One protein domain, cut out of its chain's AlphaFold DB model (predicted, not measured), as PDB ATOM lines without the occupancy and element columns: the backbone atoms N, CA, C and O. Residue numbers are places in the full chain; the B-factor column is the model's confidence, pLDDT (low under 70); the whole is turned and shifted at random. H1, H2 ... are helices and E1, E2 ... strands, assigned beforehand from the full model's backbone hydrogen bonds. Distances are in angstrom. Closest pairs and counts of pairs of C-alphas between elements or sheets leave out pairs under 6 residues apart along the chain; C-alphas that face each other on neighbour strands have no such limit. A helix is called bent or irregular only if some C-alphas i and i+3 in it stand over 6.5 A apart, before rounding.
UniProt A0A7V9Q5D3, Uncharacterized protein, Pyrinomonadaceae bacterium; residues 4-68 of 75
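AT A GLANCE: This is residues 4 to 68 of the 75 residues of an uncharacterized protein of Pyrinomonadaceae bacterium (UniProt A0A7V9Q5D3). A small three-stranded antiparallel sheet, E1 E2 E3, has one helix, H1, over one face, running along the strands. A long loop, residues 9 to 29, extends past one end of the sheet, and its residues 16 to 22 stick out. You will find 65 printed residues with three named strands and then one named helix, in the order E1 E2 E3 H1; the class is mixed, with 30 residues in named elements, under half. The whole is only just loose, close to compact, with a radius of gyration of the C-alphas of 13.2 A, and only just flat, spanning 38 by 25 by 14 A.

HOW THE PARTS SIT: Start at the inner strand E2, residues 30 to 37. Edge strand E1, residues 4 to 8, is antiparallel to it at 167 degrees; look for N 4 and O 34, 2.8 A apart and within hydrogen-bond range. Edge strand E3, residues 40 to 45, is antiparallel to E2 at 165 degrees, with N 42 and O 35 within hydrogen-bond range at 2.8 A. Both pairs are hairpins, and the three strands form a meander, each the antiparallel neighbour of the one before. H1, residues 56 to 66, is on the sheet at a height over the sheet of 10.8 A, over E2 and E3, and stands at 1 degree to E2 on the local plane. Its closest C-alphas to E3 are those of Ala 65 and Val 43, 6.7 A. In H1, 4 of 7 O i to N i+4 pairs and 5 of 8 O i to N i+3 pairs are within range.

IN THESE COORDINATES: Find C-alpha 4 at (163.305, 149.774, 162.879), where E1 begins; it is 11.2 A long. E2 runs 18.2 A from C-alpha 30 at (160.282, 142.439, 168.127), and E3 16.8 A. H1 runs 16.5 A to C-alpha 66 at (177.400, 151.447, 171.645); it is irregular, but only just, with C-alphas 57 and 60 6.8 A apart.

THE WHOLE: Look to Gly 18 and Lys 39 for the two C-alphas farthest apart, 40.1 A. The printed part has no cut. The link E1 to E2 is long, E2 to E3 tight, E3 to H1 short; residues 51 to 56, of which 56 belongs to H1, stand free, as do 16 to 22. No printed residue is under 70 in pLDDT, and the mean of the printed part is 91.3.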
ATOM      1  N   ARG A   4     162.648 150.833 163.653       94.06
ATOM      2  CA  ARG A   4     163.305 149.774 162.879       94.06
ATOM      3  C   ARG A   4     163.387 148.516 163.733       94.06
ATOM      4  O   ARG A   4     163.969 148.540 164.813       94.06
ATOM      5  N   VAL A   5     162.831 147.413 163.243       95.88
ATOM      6  CA  VAL A   5     162.972 146.103 163.890       95.88
ATOM      7  C   VAL A   5     164.247 145.444 163.372       95.88
ATOM      8  O   VAL A   5     164.379 145.236 162.172       95.88
ATOM      9  N   ILE A   6     165.181 145.146 164.272       94.19
ATOM     10  CA  ILE A   6     166.466 144.508 163.947       94.19
ATOM     11  C   ILE A   6     166.354 142.988 164.093       94.19
ATOM     12  O   ILE A   6     166.909 142.246 163.291       94.19
ATOM     13  N   ALA A   7     165.621 142.520 165.107       93.75
ATOM     14  CA  ALA A   7     165.394 141.101 165.345       93.75
ATOM     15  C   ALA A   7     163.978 140.847 165.872       93.75
ATOM     16  O   ALA A   7     163.386 141.703 166.540       93.75
ATOM     17  N   ARG A   8     163.457 139.648 165.610       96.06
ATOM     18  CA  ARG A   8     162.182 139.141 166.133       96.06
ATOM     19  C   ARG A   8     162.390 137.803 166.822       96.06
ATOM     20  O   ARG A   8     163.300 137.056 166.466       96.06
ATOM     21  N   TYR A   9     161.532 137.507 167.789       95.56
ATOM     22  CA  TYR A   9     161.380 136.141 168.274       95.56
ATOM     23  C   TYR A   9     160.753 135.271 167.185       95.56
ATOM     24  O   TYR A   9     160.051 135.776 166.308       95.56
ATOM     25  N   ALA A  10     161.001 133.963 167.248       95.19
ATOM     26  CA  ALA A  10     160.370 133.013 166.342       95.19
ATOM     27  C   ALA A  10     158.835 133.096 166.434       95.19
ATOM     28  O   ALA A  10     158.278 133.471 167.464       95.19
ATOM     29  N   GLU A  11     158.141 132.737 165.358       95.69
ATOM     30  CA  GLU A  11     156.669 132.723 165.336       95.69
ATOM     31  C   GLU A  11     156.084 131.559 166.151       95.69
ATOM     32  O   GLU A  11     154.954 131.626 166.627       95.69
ATOM     33  N   LYS A  12     156.848 130.472 166.300       94.00
ATOM     34  CA  LYS A  12     156.486 129.257 167.040       94.00
ATOM     35  C   LYS A  12     157.746 128.604 167.594       94.00
ATOM     36  O   LYS A  12     158.829 128.811 167.043       94.00
ATOM     37  N   HIS A  13     157.589 127.781 168.628       92.50
ATOM     38  CA  HIS A  13     158.691 127.106 169.315       92.50
ATOM     39  C   HIS A  13     159.766 128.108 169.758       92.50
ATOM     40  O   HIS A  13     160.962 127.917 169.536       92.50
ATOM     41  N   VAL A  14     159.317 129.221 170.352       92.88
ATOM     42  CA  VAL A  14     160.184 130.337 170.770       92.88
ATOM     43  C   VAL A  14     161.243 129.870 171.766       92.88
ATOM     44  O   VAL A  14     162.387 130.327 171.729       92.88
ATOM     45  N   LEU A  15     160.872 128.949 172.656       91.81
ATOM     46  CA  LEU A  15     161.796 128.344 173.600       91.81
ATOM     47  C   LEU A  15     162.728 127.365 172.880       91.81
ATOM     48  O   LEU A  15     162.299 126.320 172.402       91.81
ATOM     49  N   ARG A  16     164.028 127.673 172.870       83.44
ATOM     50  CA  ARG A  16     165.062 126.739 172.396       83.44
ATOM     51  C   ARG A  16     165.560 125.796 173.489       83.44
ATOM     52  O   ARG A  16     165.827 124.637 173.197       83.44
ATOM     53  N   SER A  17     165.703 126.283 174.719       82.38
ATOM     54  CA  SER A  17     166.111 125.490 175.883       82.38
ATOM     55  C   SER A  17     165.754 126.210 177.187       82.38
ATOM     56  O   SER A  17     165.669 127.439 177.222       82.38
ATOM     57  N   GLY A  18     165.554 125.452 178.268       89.31
ATOM     58  CA  GLY A  18     165.231 125.993 179.590       89.31
ATOM     59  C   GLY A  18     163.728 126.119 179.828       89.31
ATOM     60  O   GLY A  18     162.994 125.152 179.654       89.31
ATOM     61  N   TRP A  19     163.280 127.300 180.255       90.75
ATOM     62  CA  TRP A  19     161.905 127.538 180.694       90.75
ATOM     63  C   TRP A  19     161.309 128.788 180.042       90.75
ATOM     64  O   TRP A  19     161.927 129.853 180.050       90.75
ATOM     65  N   LEU A  20     160.085 128.676 179.526       93.19
ATOM     66  CA  LEU A  20     159.288 129.797 179.024       93.19
ATOM     67  C   LEU A  20     157.834 129.601 179.439       93.19
ATOM     68  O   LEU A  20     157.184 128.646 179.023       93.19
ATOM     69  N   LEU A  21     157.311 130.547 180.215       93.94
ATOM     70  CA  LEU A  21     155.887 130.643 180.505       93.94
ATOM     71  C   LEU A  21     155.276 131.733 179.618       93.94
ATOM     72  O   LEU A  21     155.753 132.865 179.614       93.94
ATOM     73  N   GLY A  22     154.209 131.403 178.889       93.88
ATOM     74  CA  GLY A  22     153.469 132.388 178.097       93.88
ATOM     75  C   GLY A  22     154.097 132.729 176.741       93.88
ATOM     76  O   GLY A  22     154.186 133.900 176.384       93.88
ATOM     77  N   GLU A  23     154.467 131.718 175.949       94.06
ATOM     78  CA  GLU A  23     155.028 131.879 174.595       94.06
ATOM     79  C   GLU A  23     154.223 132.830 173.692       94.06
ATOM     80  O   GLU A  23     154.803 133.651 172.983       94.06
ATOM     81  N   LYS A  24     152.888 132.796 173.788       94.88
ATOM     82  CA  LYS A  24     151.970 133.670 173.034       94.88
ATOM     83  C   LYS A  24     152.233 135.173 173.200       94.88
ATOM     84  O   LYS A  24     151.822 135.960 172.355       94.88
ATOM     85  N   TYR A  25     152.885 135.582 174.288       93.88
ATOM     86  CA  TYR A  25     153.216 136.986 174.530       93.88
ATOM     87  C   TYR A  25     154.515 137.417 173.845       93.88
ATOM     88  O   TYR A  25     154.729 138.615 173.667       93.88
ATOM     89  N   LEU A  26     155.360 136.462 173.452       94.69
ATOM     90  CA  LEU A  26     156.692 136.710 172.907       94.69
ATOM     91  C   LEU A  26     156.800 136.351 171.419       94.69
ATOM     92  O   LEU A  26     157.523 137.024 170.687       94.69
ATOM     93  N   ALA A  27     156.065 135.334 170.968       96.44
ATOM     94  CA  ALA A  27     156.081 134.851 169.590       96.44
ATOM     95  C   ALA A  27     155.842 135.974 168.559       96.44
ATOM     96  O   ALA A  27     154.942 136.804 168.723       96.44
ATOM     97  N   GLY A  28     156.706 136.038 167.539       96.12
ATOM     98  CA  GLY A  28     156.670 137.034 166.454       96.12
ATOM     99  C   GLY A  28     156.949 138.490 166.871       96.12
ATOM    100  O   GLY A  28     157.072 139.393 166.026       96.12
ATOM    101  N   LYS A  29     157.074 138.771 168.177       96.81
ATOM    102  CA  LYS A  29     157.339 140.121 168.688       96.81
ATOM    103  C   LYS A  29     158.762 140.557 168.362       96.81
ATOM    104  O   LYS A  29     159.669 139.748 168.168       96.81
ATOM    105  N   ALA A  30     158.959 141.870 168.308       96.75
ATOM    106  CA  ALA A  30     160.282 142.439 168.127       96.75
ATOM    107  C   ALA A  30     161.156 142.149 169.360       96.75
ATOM    108  O   ALA A  30     160.782 142.480 170.483       96.75
ATOM    109  N   ALA A  31     162.312 141.533 169.132       95.62
ATOM    110  CA  ALA A  31     163.302 141.211 170.156       95.62
ATOM    111  C   ALA A  31     164.366 142.311 170.295       95.62
ATOM    112  O   ALA A  31     164.986 142.448 171.347       95.62
ATOM    113  N   LEU A  32     164.582 143.091 169.232       95.81
ATOM    114  CA  LEU A  32     165.498 144.224 169.205       95.81
ATOM    115  C   LEU A  32     164.953 145.282 168.252       95.81
ATOM    116  O   LEU A  32     164.679 144.982 167.084       95.81
ATOM    117  N   VAL A  33     164.806 146.510 168.742       96.00
ATOM    118  CA  VAL A  33     164.373 147.648 167.925       96.00
ATOM    119  C   VAL A  33     165.293 148.842 168.099       96.00
ATOM    120  O   VAL A  33     165.886 149.048 169.154       96.00
ATOM    121  N   GLU A  34     165.366 149.649 167.053       94.69
ATOM    122  CA  GLU A  34     166.036 150.939 167.034       94.69
ATOM    123  C   GLU A  34     165.017 152.019 166.673       94.69
ATOM    124  O   GLU A  34     164.221 151.864 165.741       94.69
ATOM    125  N   VAL A  35     165.023 153.119 167.418       94.38
ATOM    126  CA  VAL A  35     164.092 154.232 167.226       94.38
ATOM    127  C   VAL A  35     164.874 155.534 167.190       94.38
ATOM    128  O   VAL A  35     165.657 155.812 168.096       94.38
ATOM    129  N   LYS A  36     164.641 156.367 166.168       91.94
ATOM    130  CA  LYS A  36     165.170 157.739 166.153       91.94
ATOM    131  C   LYS A  36     164.438 158.589 167.194       91.94
ATOM    132  O   LYS A  36     163.205 158.659 167.169       91.94
ATOM    133  N   PHE A  37     165.190 159.240 168.078       90.94
ATOM    134  CA  PHE A  37     164.658 160.103 169.132       90.94
ATOM    135  C   PHE A  37     165.499 161.379 169.245       90.94
ATOM    136  O   PHE A  37     166.677 161.338 169.601       90.94
ATOM    137  N   GLY A  38     164.893 162.521 168.909       90.50
ATOM    138  CA  GLY A  38     165.606 163.793 168.801       90.50
ATOM    139  C   GLY A  38     166.760 163.711 167.795       90.50
ATOM    140  O   GLY A  38     166.570 163.270 166.663       90.50
ATOM    141  N   LYS A  39     167.958 164.118 168.229       89.19
ATOM    142  CA  LYS A  39     169.200 164.050 167.434       89.19
ATOM    143  C   LYS A  39     169.916 162.696 167.523       89.19
ATOM    144  O   LYS A  39     170.959 162.526 166.903       89.19
ATOM    145  N   GLY A  40     169.396 161.763 168.318       89.44
ATOM    146  CA  GLY A  40     170.020 160.471 168.573       89.44
ATOM    147  C   GLY A  40     169.105 159.298 168.248       89.44
ATOM    148  O   GLY A  40     168.101 159.409 167.532       89.44
ATOM    149  N   ARG A  41     169.456 158.149 168.815       91.12
ATOM    150  CA  ARG A  41     168.686 156.916 168.697       91.12
ATOM    151  C   ARG A  41     168.592 156.195 170.029       91.12
ATOM    152  O   ARG A  41     169.485 156.297 170.864       91.12
ATOM    153  N   VAL A  42     167.528 155.423 170.176       94.00
ATOM    154  CA  VAL A  42     167.307 154.517 171.298       94.00
ATOM    155  C   VAL A  42     167.296 153.098 170.751       94.00
ATOM    156  O   VAL A  42     166.554 152.805 169.813       94.00
ATOM    157  N   VAL A  43     168.115 152.225 171.332       94.69
ATOM    158  CA  VAL A  43     168.129 150.789 171.027       94.69
ATOM    159  C   VAL A  43     167.505 150.052 172.208       94.69
ATOM    160  O   VAL A  43     167.969 150.191 173.338       94.69
ATOM    161  N   LEU A  44     166.439 149.295 171.954       95.38
ATOM    162  CA  LEU A  44     165.675 148.581 172.976       95.38
ATOM    163  C   LEU A  44     165.807 147.074 172.769       95.38
ATOM    164  O   LEU A  44     165.495 146.559 171.694       95.38
ATOM    165  N   PHE A  45     166.217 146.376 173.824       95.31
ATOM    166  CA  PHE A  45     166.379 144.927 173.845       95.31
ATOM    167  C   PHE A  45     165.224 144.273 174.610       95.31
ATOM    168  O   PHE A  45     164.964 144.620 175.759       95.31
ATOM    169  N   GLY A  46     164.553 143.304 173.985       93.38
ATOM    170  CA  GLY A  46     163.548 142.450 174.634       93.38
ATOM    171  C   GLY A  46     164.160 141.267 175.394       93.38
ATOM    172  O   GLY A  46     163.507 140.640 176.222       93.38
ATOM    173  N   PHE A  47     165.431 140.961 175.131       90.56
ATOM    174  CA  PHE A  47     166.234 140.009 175.896       90.56
ATOM    175  C   PHE A  47     167.286 140.756 176.716       90.56
ATOM    176  O   PHE A  47     167.491 141.949 176.531       90.56
ATOM    177  N   ARG A  48     167.961 140.066 177.638       88.56
ATOM    178  CA  ARG A  48     169.049 140.650 178.437       88.56
ATOM    179  C   ARG A  48     170.373 140.394 177.720       88.56
ATOM    180  O   ARG A  48     170.828 139.256 177.788       88.56
ATOM    181  N   PRO A  49     170.952 141.365 176.986       88.81
ATOM    182  CA  PRO A  49     172.208 141.188 176.266       88.81
ATOM    183  C   PRO A  49     173.477 141.269 177.145       88.81
ATOM    184  O   PRO A  49     174.562 140.941 176.663       88.81
ATOM    185  N   GLN A  50     173.345 141.703 178.403       84.94
ATOM    186  CA  GLN A  50     174.435 141.973 179.350       84.94
ATOM    187  C   GLN A  50     174.506 140.992 180.538       84.94
ATOM    188  O   GLN A  50     175.152 141.284 181.544       84.94
ATOM    189  N   HIS A  51     173.791 139.866 180.493       84.12
ATOM    190  CA  HIS A  51     173.707 138.964 181.645       84.12
ATOM    191  C   HIS A  51     174.992 138.133 181.811       84.12
ATOM    192  O   HIS A  51     175.629 137.739 180.833       84.12
ATOM    193  N   ARG A  52     175.369 137.816 183.058       81.25
ATOM    194  CA  ARG A  52     176.485 136.898 183.340       81.25
ATOM    195  C   ARG A  52     176.187 135.528 182.713       81.25
ATOM    196  O   ARG A  52     175.080 135.020 182.864       81.25
ATOM    197  N   ALA A  53     177.188 134.938 182.055       83.94
ATOM    198  CA  ALA A  53     177.097 133.663 181.324       83.94
ATOM    199  C   ALA A  53     176.175 133.679 180.087       83.94
ATOM    200  O   ALA A  53     175.547 132.684 179.733       83.94
ATOM    201  N   GLN A  54     176.099 134.816 179.409       80.94
ATOM    202  CA  GLN A  54     175.371 134.945 178.159       80.94
ATOM    203  C   GLN A  54     176.095 134.328 176.953       80.94
ATOM    204  O   GLN A  54     177.320 134.333 176.867       80.94
ATOM    205  N   THR A  55     175.317 133.835 175.985       83.62
ATOM    206  CA  THR A  55     175.811 133.367 174.688       83.62
ATOM    207  C   THR A  55     176.590 134.458 173.952       83.62
ATOM    208  O   THR A  55     176.070 135.543 173.708       83.62
ATOM    209  N   TRP A  56     177.794 134.123 173.486       86.12
ATOM    210  CA  TRP A  56     178.665 134.999 172.688       86.12
ATOM    211  C   TRP A  56     177.976 135.654 171.483       86.12
ATOM    212  O   TRP A  56     178.305 136.778 171.111       86.12
ATOM    213  N   GLY A  57     176.972 134.987 170.905       86.81
ATOM    214  CA  GLY A  57     176.197 135.495 169.774       86.81
ATOM    215  C   GLY A  57     175.435 136.800 170.038       86.81
ATOM    216  O   GLY A  57     175.002 137.439 169.084       86.81
ATOM    217  N   THR A  58     175.277 137.239 171.289       88.06
ATOM    218  CA  THR A  58     174.596 138.509 171.591       88.06
ATOM    219  C   THR A  58     175.534 139.701 171.744       88.06
ATOM    220  O   THR A  58     175.059 140.839 171.719       88.06
ATOM    221  N   PHE A  59     176.846 139.476 171.876       89.50
ATOM    222  CA  PHE A  59     177.835 140.552 171.995       89.50
ATOM    223  C   PHE A  59     177.807 141.535 170.824       89.50
ATOM    224  O   PHE A  59     177.810 142.741 171.093       89.50
ATOM    225  N   PRO A  60     177.687 141.093 169.553       90.44
ATOM    226  CA  PRO A  60     177.591 142.023 168.437       90.44
ATOM    227  C   PRO A  60     176.461 143.040 168.606       90.44
ATOM    228  O   PRO A  60     176.645 144.202 168.263       90.44
ATOM    229  N   PHE A  61     175.316 142.661 169.187       91.00
ATOM    230  CA  PHE A  61     174.209 143.600 169.359       91.00
ATOM    231  C   PHE A  61     174.527 144.725 170.354       91.00
ATOM    232  O   PHE A  61     174.193 145.874 170.071       91.00
ATOM    233  N   ILE A  62     175.195 144.437 171.482       90.31
ATOM    234  CA  ILE A  62     175.604 145.484 172.440       90.31
ATOM    235  C   ILE A  62     176.648 146.394 171.817       90.31
ATOM    236  O   ILE A  62     176.481 147.613 171.808       90.31
ATOM    237  N   PHE A  63     177.733 145.814 171.307       90.94
ATOM    238  CA  PHE A  63     178.857 146.617 170.842       90.94
ATOM    239  C   PHE A  63     178.480 147.446 169.613       90.94
ATOM    240  O   PHE A  63     178.869 148.609 169.535       90.94
ATOM    241  N   ASN A  64     177.637 146.927 168.713       91.88
ATOM    242  CA  ASN A  64     177.112 147.714 167.592       91.88
ATOM    243  C   ASN A  64     176.172 148.840 168.050       91.88
ATOM    244  O   ASN A  64     176.170 149.912 167.439       91.88
ATOM    245  N   ALA A  65     175.393 148.625 169.118       91.88
ATOM    246  CA  ALA A  65     174.555 149.673 169.693       91.88
ATOM    247  C   ALA A  65     175.412 150.816 170.267       91.88
ATOM    248  O   ALA A  65     175.149 151.975 169.944       91.88
ATOM    249  N   ILE A  66     176.463 150.483 171.034       90.38
ATOM    250  CA  ILE A  66     177.400 151.447 171.645       90.38
ATOM    251  C   ILE A  66     178.224 152.183 170.587       90.38
ATOM    252  O   ILE A  66     178.339 153.403 170.645       90.38
ATOM    253  N   ALA A  67     178.763 151.464 169.599       89.62
ATOM    254  CA  ALA A  67     179.617 152.037 168.558       89.62
ATOM    255  C   ALA A  67     178.890 153.047 167.651       89.62
ATOM    256  O   ALA A  67     179.517 153.651 166.787       89.62
ATOM    257  N   GLY A  68     177.571 153.218 167.799       76.94
ATOM    258  CA  GLY A  68     176.844 154.259 167.078       76.94
ATOM    259  C   GLY A  68     176.720 154.002 165.576       76.94
ATOM    260  O   GLY A  68     176.372 154.922 164.848       76.94
TER     261      GLY A  68